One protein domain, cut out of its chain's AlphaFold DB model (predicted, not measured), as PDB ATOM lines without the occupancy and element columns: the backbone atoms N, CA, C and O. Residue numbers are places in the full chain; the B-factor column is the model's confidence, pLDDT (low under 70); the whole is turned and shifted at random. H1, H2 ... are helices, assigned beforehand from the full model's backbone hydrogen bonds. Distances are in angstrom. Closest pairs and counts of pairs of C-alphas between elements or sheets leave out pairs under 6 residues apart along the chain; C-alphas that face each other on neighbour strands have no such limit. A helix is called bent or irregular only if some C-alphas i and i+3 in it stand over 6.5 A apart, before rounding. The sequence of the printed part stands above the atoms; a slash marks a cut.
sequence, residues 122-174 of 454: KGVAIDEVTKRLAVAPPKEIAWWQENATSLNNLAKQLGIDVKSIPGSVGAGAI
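What this domain is: This is residues 122 to 174 of the 454 residues of an uncharacterized protein of candidate division WWE3 bacterium GW2011_GWB1_42_6 (UniProt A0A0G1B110). A helical hairpin makes the body: the long helix H2 and the shorter H1 lie side by side and run opposite ways, joined by a tight link. From the far end of H2 the unnamed stretch of residues 159 to 174 folds back toward the beginning of H1, where residues 166 to 167 pair with residues 123 to 124. The printed part has 53 residues with two named helices, H1 then H2 along the chain, and no named strand; its class is all helix. It is compact, with a radius of gyration of the C-alphas of 10.6 A, yet elongated in outline, spanning 32 by 21 by 13 A.

How they stand to each other: H2, residues 138 to 158, is the longest helix, and it touches H1, residues 125 to 135. Their closest C-alphas are those of Leu 133 and Trp 144, 5.3 A apart. The two helices form a helical hairpin at a shallow tilt of 19 degrees, opposite ways, with their centres 10.0 A apart. The short pairing of residues 123 to 124 with residues 166 to 167 is antiparallel. Of the O i to N i+4 pairs, 15 of 17 in H2 and 6 of 7 in H1 are within hydrogen-bond range.

Where its parts are: H2 measures 31.3 A from C-alpha 138 at (91.207, 6.270, 9.286) to C-alpha 158 at (76.741, 22.572, 31.786). It is irregular: C-alphas 139 and 142 are 7.2 A apart. H1 measures 16.2 A and begins with C-alpha 125 at (75.286, 17.764, 17.824).

The domain as a whole: The two C-alphas farthest apart are those of Pro 137 and Gly 159, at 32.5 A. The printed part has no cut, and the link from H1 to H2 is tight, with 2 residues between them. The C-alphas of residues 159 to 174 lie 5 to 17 A from the mean of all C-alphas. The mean pLDDT of the printed part is 82.5; residue 153 and residues 155 to 159 are under 70.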
ATOM      1  N   LYS A 122      69.402  22.261  12.987       86.12
ATOM      2  CA  LYS A 122      68.321  21.462  13.592       86.12
ATOM      3  C   LYS A 122      68.787  20.070  14.036       86.12
ATOM      4  O   LYS A 122      67.958  19.245  14.405       86.12
ATOM      5  N   GLY A 123      70.083  19.780  13.916       82.69
ATOM      6  CA  GLY A 123      70.656  18.504  14.320       82.69
ATOM      7  C   GLY A 123      70.888  18.450  15.827       82.69
ATOM      8  O   GLY A 123      71.013  19.480  16.486       82.69
ATOM      9  N   VAL A 124      70.987  17.236  16.358       88.19
ATOM     10  CA  VAL A 124      71.543  16.988  17.691       88.19
ATOM     11  C   VAL A 124      73.047  16.811  17.514       88.19
ATOM     12  O   VAL A 124      73.474  15.916  16.784       88.19
ATOM     13  N   ALA A 125      73.858  17.667  18.137       90.56
ATOM     14  CA  ALA A 125      75.286  17.764  17.824       90.56
ATOM     15  C   ALA A 125      76.016  16.420  17.978       90.56
ATOM     16  O   ALA A 125      76.784  16.027  17.099       90.56
ATOM     17  N   ILE A 126      75.725  15.685  19.058       86.38
ATOM     18  CA  ILE A 126      76.351  14.384  19.320       86.38
ATOM     19  C   ILE A 126      75.936  13.327  18.294       86.38
ATOM     20  O   ILE A 126      76.787  12.572  17.837       86.38
ATOM     21  N   ASP A 127      74.679  13.329  17.844       80.81
ATOM     22  CA  ASP A 127      74.209  12.388  16.826       80.81
ATOM     23  C   ASP A 127      74.891  12.656  15.479       80.81
ATOM     24  O   ASP A 127      75.315  11.725  14.796       80.81
ATOM     25  N   GLU A 128      75.037  13.926  15.094       91.06
ATOM     26  CA  GLU A 128      75.690  14.315  13.840       91.06
ATOM     27  C   GLU A 128      77.192  13.991  13.845       91.06
ATOM     28  O   GLU A 128      77.710  13.460  12.859       91.06
ATOM     29  N   VAL A 129      77.878  14.216  14.971       88.12
ATOM     30  CA  VAL A 129      79.282  13.817  15.159       88.12
ATOM     31  C   VAL A 129      79.434  12.294  15.123       88.12
ATOM     32  O   VAL A 129      80.306  11.782  14.420       88.12
ATOM     33  N   THR A 130      78.582  11.541  15.826       81.12
ATOM     34  CA  THR A 130      78.657  10.071  15.866       81.12
ATOM     35  C   THR A 130      78.367   9.444  14.502       81.12
ATOM     36  O   THR A 130      79.065   8.507  14.107       81.12
ATOM     37  N   LYS A 131      77.409   9.984  13.733       83.12
ATOM     38  CA  LYS A 131      77.161   9.558  12.342       83.12
ATOM     39  C   LYS A 131      78.415   9.702  11.485       83.12
ATOM     40  O   LYS A 131      78.720   8.806  10.703       83.12
ATOM     41  N   ARG A 132      79.151  10.810  11.632       86.81
ATOM     42  CA  ARG A 132      80.401  11.040  10.895       86.81
ATOM     43  C   ARG A 132      81.524  10.135  11.358       86.81
ATOM     44  O   ARG A 132      82.193   9.557  10.510       86.81
ATOM     45  N   LEU A 133      81.675   9.949  12.667       82.06
ATOM     46  CA  LEU A 133      82.655   9.029  13.234       82.06
ATOM     47  C   LEU A 133      82.494   7.605  12.678       82.06
ATOM     48  O   LEU A 133      83.487   6.975  12.327       82.06
ATOM     49  N   ALA A 134      81.255   7.119  12.544       80.44
ATOM     50  CA  ALA A 134      80.967   5.765  12.067       80.44
ATOM     51  C   ALA A 134      81.424   5.495  10.620       80.44
ATOM     52  O   ALA A 134      81.668   4.345  10.263       80.44
ATOM     53  N   VAL A 135      81.540   6.538   9.793       86.44
ATOM     54  CA  VAL A 135      81.938   6.437   8.376       86.44
ATOM     55  C   VAL A 135      83.254   7.162   8.076       86.44
ATOM     56  O   VAL A 135      83.621   7.321   6.911       86.44
ATOM     57  N   ALA A 136      83.956   7.638   9.107       83.31
ATOM     58  CA  ALA A 136      85.154   8.448   8.947       83.31
ATOM     59  C   ALA A 136      86.319   7.621   8.372       83.31
ATOM     60  O   ALA A 136      86.555   6.491   8.811       83.31
ATOM     61  N   PRO A 137      87.110   8.176   7.433       89.94
ATOM     62  CA  PRO A 137      88.338   7.528   6.993       89.94
ATOM     63  C   PRO A 137      89.350   7.462   8.154       89.94
ATOM     64  O   PRO A 137      89.330   8.333   9.026       89.94
ATOM     65  N   PRO A 138      90.303   6.507   8.152       90.50
ATOM     66  CA  PRO A 138      91.207   6.270   9.286       90.50
ATOM     67  C   PRO A 138      91.916   7.518   9.831       90.50
ATOM     68  O   PRO A 138      92.053   7.680  11.040       90.50
ATOM     69  N   LYS A 139      92.315   8.437   8.944       90.38
ATOM     70  CA  LYS A 139      92.997   9.694   9.292       90.38
ATOM     71  C   LYS A 139      92.127  10.709  10.055       90.38
ATOM     72  O   LYS A 139      92.668  11.646  10.627       90.38
ATOM     73  N   GLU A 140      90.804  10.555  10.039       85.31
ATOM     74  CA  GLU A 140      89.838  11.489  10.639       85.31
ATOM     75  C   GLU A 140      89.142  10.918  11.883       85.31
ATOM     76  O   GLU A 140      88.522  11.675  12.627       85.31
ATOM     77  N   ILE A 141      89.267   9.611  12.151       82.00
ATOM     78  CA  ILE A 141      88.612   8.940  13.291       82.00
ATOM     79  C   ILE A 141      88.948   9.638  14.612       82.00
ATOM     80  O   ILE A 141      88.040   9.982  15.366       82.00
ATOM     81  N   ALA A 142      90.233   9.902  14.868       84.12
ATOM     82  CA  ALA A 142      90.678  10.543  16.105       84.12
ATOM     83  C   ALA A 142      90.048  11.932  16.297       84.12
ATOM     84  O   ALA A 142      89.634  12.285  17.397       84.12
ATOM     85  N   TRP A 143      89.911  12.696  15.213       87.88
ATOM     86  CA  TRP A 143      89.328  14.032  15.261       87.88
ATOM     87  C   TRP A 143      87.817  13.996  15.536       87.88
ATOM     88  O   TRP A 143      87.301  14.784  16.331       87.88
ATOM     89  N   TRP A 144      87.085  13.052  14.941       86.94
ATOM     90  CA  TRP A 144      85.661  12.870  15.244       86.94
ATOM     91  C   TRP A 144      85.427  12.329  16.666       86.94
ATOM     92  O   TRP A 144      84.478  12.750  17.329       86.94
ATOM     93  N   GLN A 145      86.313  11.463  17.172       83.12
ATOM     94  CA  GLN A 145      86.301  11.012  18.572       83.12
ATOM     95  C   GLN A 145      86.552  12.162  19.550       83.12
ATOM     96  O   GLN A 145      85.875  12.253  20.578       83.12
ATOM     97  N   GLU A 146      87.490  13.056  19.229       83.75
ATOM     98  CA  GLU A 146      87.762  14.252  20.024       83.75
ATOM     99  C   GLU A 146      86.511  15.131  20.117       83.75
ATOM    100  O   GLU A 146      86.090  15.471  21.217       83.75
ATOM    101  N   ASN A 147      85.835  15.403  18.997       90.94
ATOM    102  CA  ASN A 147      84.601  16.193  18.999       90.94
ATOM    103  C   ASN A 147      83.467  15.538  19.808       90.94
ATOM    104  O   ASN A 147      82.763  16.231  20.547       90.94
ATOM    105  N   ALA A 148      83.309  14.214  19.730       83.00
ATOM    106  CA  ALA A 148      82.330  13.492  20.546       83.00
ATOM    107  C   ALA A 148      82.664  13.592  22.044       83.00
ATOM    108  O   ALA A 148      81.785  13.797  22.883       83.00
ATOM    109  N   THR A 149      83.948  13.483  22.388       81.12
ATOM    110  CA  THR A 149      84.437  13.631  23.765       81.12
ATOM    111  C   THR A 149      84.209  15.053  24.274       81.12
ATOM    112  O   THR A 149      83.704  15.239  25.380       81.12
ATOM    113  N   SER A 150      84.495  16.065  23.454       81.31
ATOM    114  CA  SER A 150      84.281  17.473  23.785       81.31
ATOM    115  C   SER A 150      82.812  17.802  24.039       81.31
ATOM    116  O   SER A 150      82.532  18.526  24.987       81.31
ATOM    117  N   LEU A 151      81.869  17.231  23.280       79.94
ATOM    118  CA  LEU A 151      80.434  17.391  23.552       79.94
ATOM    119  C   LEU A 151      80.022  16.790  24.897       79.94
ATOM    120  O   LEU A 151      79.282  17.419  25.646       79.94
ATOM    121  N   ASN A 152      80.530  15.603  25.236       76.19
ATOM    122  CA  ASN A 152      80.268  14.996  26.542       76.19
ATOM    123  C   ASN A 152      80.865  15.827  27.687       76.19
ATOM    124  O   ASN A 152      80.237  15.979  28.731       76.19
ATOM    125  N   ASN A 153      82.062  16.383  27.495       62.22
ATOM    126  CA  ASN A 153      82.690  17.260  28.481       62.22
ATOM    127  C   ASN A 153      81.925  18.579  28.632       62.22
ATOM    128  O   ASN A 153      81.727  19.027  29.756       62.22
ATOM    129  N   LEU A 154      81.438  19.153  27.532       72.50
ATOM    130  CA  LEU A 154      80.592  20.343  27.552       72.50
ATOM    131  C   LEU A 154      79.262  20.076  28.268       72.50
ATOM    132  O   LEU A 154      78.847  20.861  29.112       72.50
ATOM    133  N   ALA A 155      78.613  18.945  27.986       65.50
ATOM    134  CA  ALA A 155      77.374  18.550  28.649       65.50
ATOM    135  C   ALA A 155      77.564  18.385  30.166       65.50
ATOM    136  O   ALA A 155      76.764  18.893  30.949       65.50
ATOM    137  N   LYS A 156      78.674  17.755  30.581       63.81
ATOM    138  CA  LYS A 156      79.076  17.659  31.993       63.81
ATOM    139  C   LYS A 156      79.342  19.030  32.610       63.81
ATOM    140  O   LYS A 156      78.868  19.278  33.712       63.81
ATOM    141  N   GLN A 157      80.064  19.906  31.905       66.19
ATOM    142  CA  GLN A 157      80.324  21.276  32.352       66.19
ATOM    143  C   GLN A 157      79.006  22.024  32.581       66.19
ATOM    144  O   GLN A 157      78.871  22.712  33.575       66.19
ATOM    145  N   LEU A 158      78.019  21.862  31.702       58.75
ATOM    146  CA  LEU A 158      76.741  22.572  31.786       58.75
ATOM    147  C   LEU A 158      75.692  21.881  32.674       58.75
ATOM    148  O   LEU A 158      74.641  22.466  32.923       58.75
ATOM    149  N   GLY A 159      75.946  20.653  33.138       66.12
ATOM    150  CA  GLY A 159      74.976  19.867  33.907       66.12
ATOM    151  C   GLY A 159      73.731  19.465  33.101       66.12
ATOM    152  O   GLY A 159      72.645  19.367  33.665       66.12
ATOM    153  N   ILE A 160      73.870  19.256  31.789       71.94
ATOM    154  CA  ILE A 160      72.761  18.933  30.871       71.94
ATOM    155  C   ILE A 160      72.972  17.579  30.184       71.94
ATOM    156  O   ILE A 160      74.081  17.049  30.139       71.94
ATOM    157  N   ASP A 161      71.912  17.033  29.582       72.38
ATOM    158  CA  ASP A 161      72.038  15.897  28.661       72.38
ATOM    159  C   ASP A 161      72.764  16.349  27.384       72.38
ATOM    160  O   ASP A 161      72.380  17.333  26.751       72.38
ATOM    161  N   VAL A 162      73.789  15.609  26.961       75.69
ATOM    162  CA  VAL A 162      74.534  15.862  25.721       75.69
ATOM    163  C   VAL A 162      73.632  15.892  24.477       75.69
ATOM    164  O   VAL A 162      73.923  16.618  23.526       75.69
ATOM    165  N   LYS A 163      72.498  15.179  24.488       82.50
ATOM    166  CA  LYS A 163      71.502  15.198  23.402       82.50
ATOM    167  C   LYS A 163      70.695  16.492  23.318       82.50
ATOM    168  O   LYS A 163      70.028  16.722  22.313       82.50
ATOM    169  N   SER A 164      70.751  17.338  24.345       84.12
ATOM    170  CA  SER A 164      70.109  18.656  24.321       84.12
ATOM    171  C   SER A 164      70.913  19.703  23.550       84.12
ATOM    172  O   SER A 164      70.377  20.765  23.247       84.12
ATOM    173  N   ILE A 165      72.178  19.419  23.208       82.75
ATOM    174  CA  ILE A 165      73.053  20.368  22.517       82.75
ATOM    175  C   ILE A 165      72.695  20.390  21.020       82.75
ATOM    176  O   ILE A 165      72.924  19.391  20.322       82.75
ATOM    177  N   PRO A 166      72.155  21.507  20.494       90.69
ATOM    178  CA  PRO A 166      71.851  21.633  19.079       90.69
ATOM    179  C   PRO A 166      73.140  21.772  18.270       90.69
ATOM    180  O   PRO A 166      74.137  22.326  18.740       90.69
ATOM    181  N   GLY A 167      73.110  21.308  17.026       89.19
ATOM    182  CA  GLY A 167      74.231  21.468  16.119       89.19
ATOM    183  C   GLY A 167      73.865  21.373  14.645       89.19
ATOM    184  O   GLY A 167      72.734  21.078  14.241       89.19
ATOM    185  N   SER A 168      74.876  21.629  13.827       93.12
ATOM    186  CA  SER A 168      74.786  21.595  12.379       93.12
ATOM    187  C   SER A 168      74.473  20.189  11.880       93.12
ATOM    188  O   SER A 168      75.079  19.199  12.304       93.12
ATOM    189  N   VAL A 169      73.532  20.090  10.943       87.50
ATOM    190  CA  VAL A 169      73.251  18.816  10.279       87.50
ATOM    191  C   VAL A 169      74.467  18.430   9.444       87.50
ATOM    192  O   VAL A 169      74.976  19.221   8.652       87.50
ATOM    193  N   GLY A 170      74.935  17.201   9.619       85.75
ATOM    194  CA  GLY A 170      76.056  16.649   8.886       85.75
ATOM    195  C   GLY A 170      77.435  16.989   9.445       85.75
ATOM    196  O   GLY A 170      78.399  16.537   8.839       85.75
ATOM    197  N   ALA A 171      77.585  17.727  10.546       89.44
ATOM    198  CA  ALA A 171      78.897  17.896  11.192       89.44
ATOM    199  C   ALA A 171      78.835  18.094  12.714       89.44
ATOM    200  O   ALA A 171      79.839  17.873  13.386       89.44
ATOM    201  N   GLY A 172      77.681  18.478  13.267       92.12
ATOM    202  CA  GLY A 172      77.510  18.702  14.702       92.12
ATOM    203  C   GLY A 172      78.275  19.917  15.225       92.12
ATOM    204  O   GLY A 172      78.650  19.953  16.394       92.12
ATOM    205  N   ALA A 173      78.516  20.906  14.364       95.25
ATOM    206  CA  ALA A 173      79.069  22.189  14.770       95.25
ATOM    207  C   ALA A 173      78.039  22.958  15.609       95.25
ATOM    208  O   ALA A 173      76.853  22.944  15.288       95.25
ATOM    209  N   ILE A 174      78.476  23.606  16.683       93.88
ATOM    210  CA  ILE A 174      77.598  24.200  17.697       93.88
ATOM    211  C   ILE A 174      77.720  25.724  17.717       93.88
ATOM    212  O   ILE A 174      78.641  26.296  17.125       93.88
TER     213      ILE A 174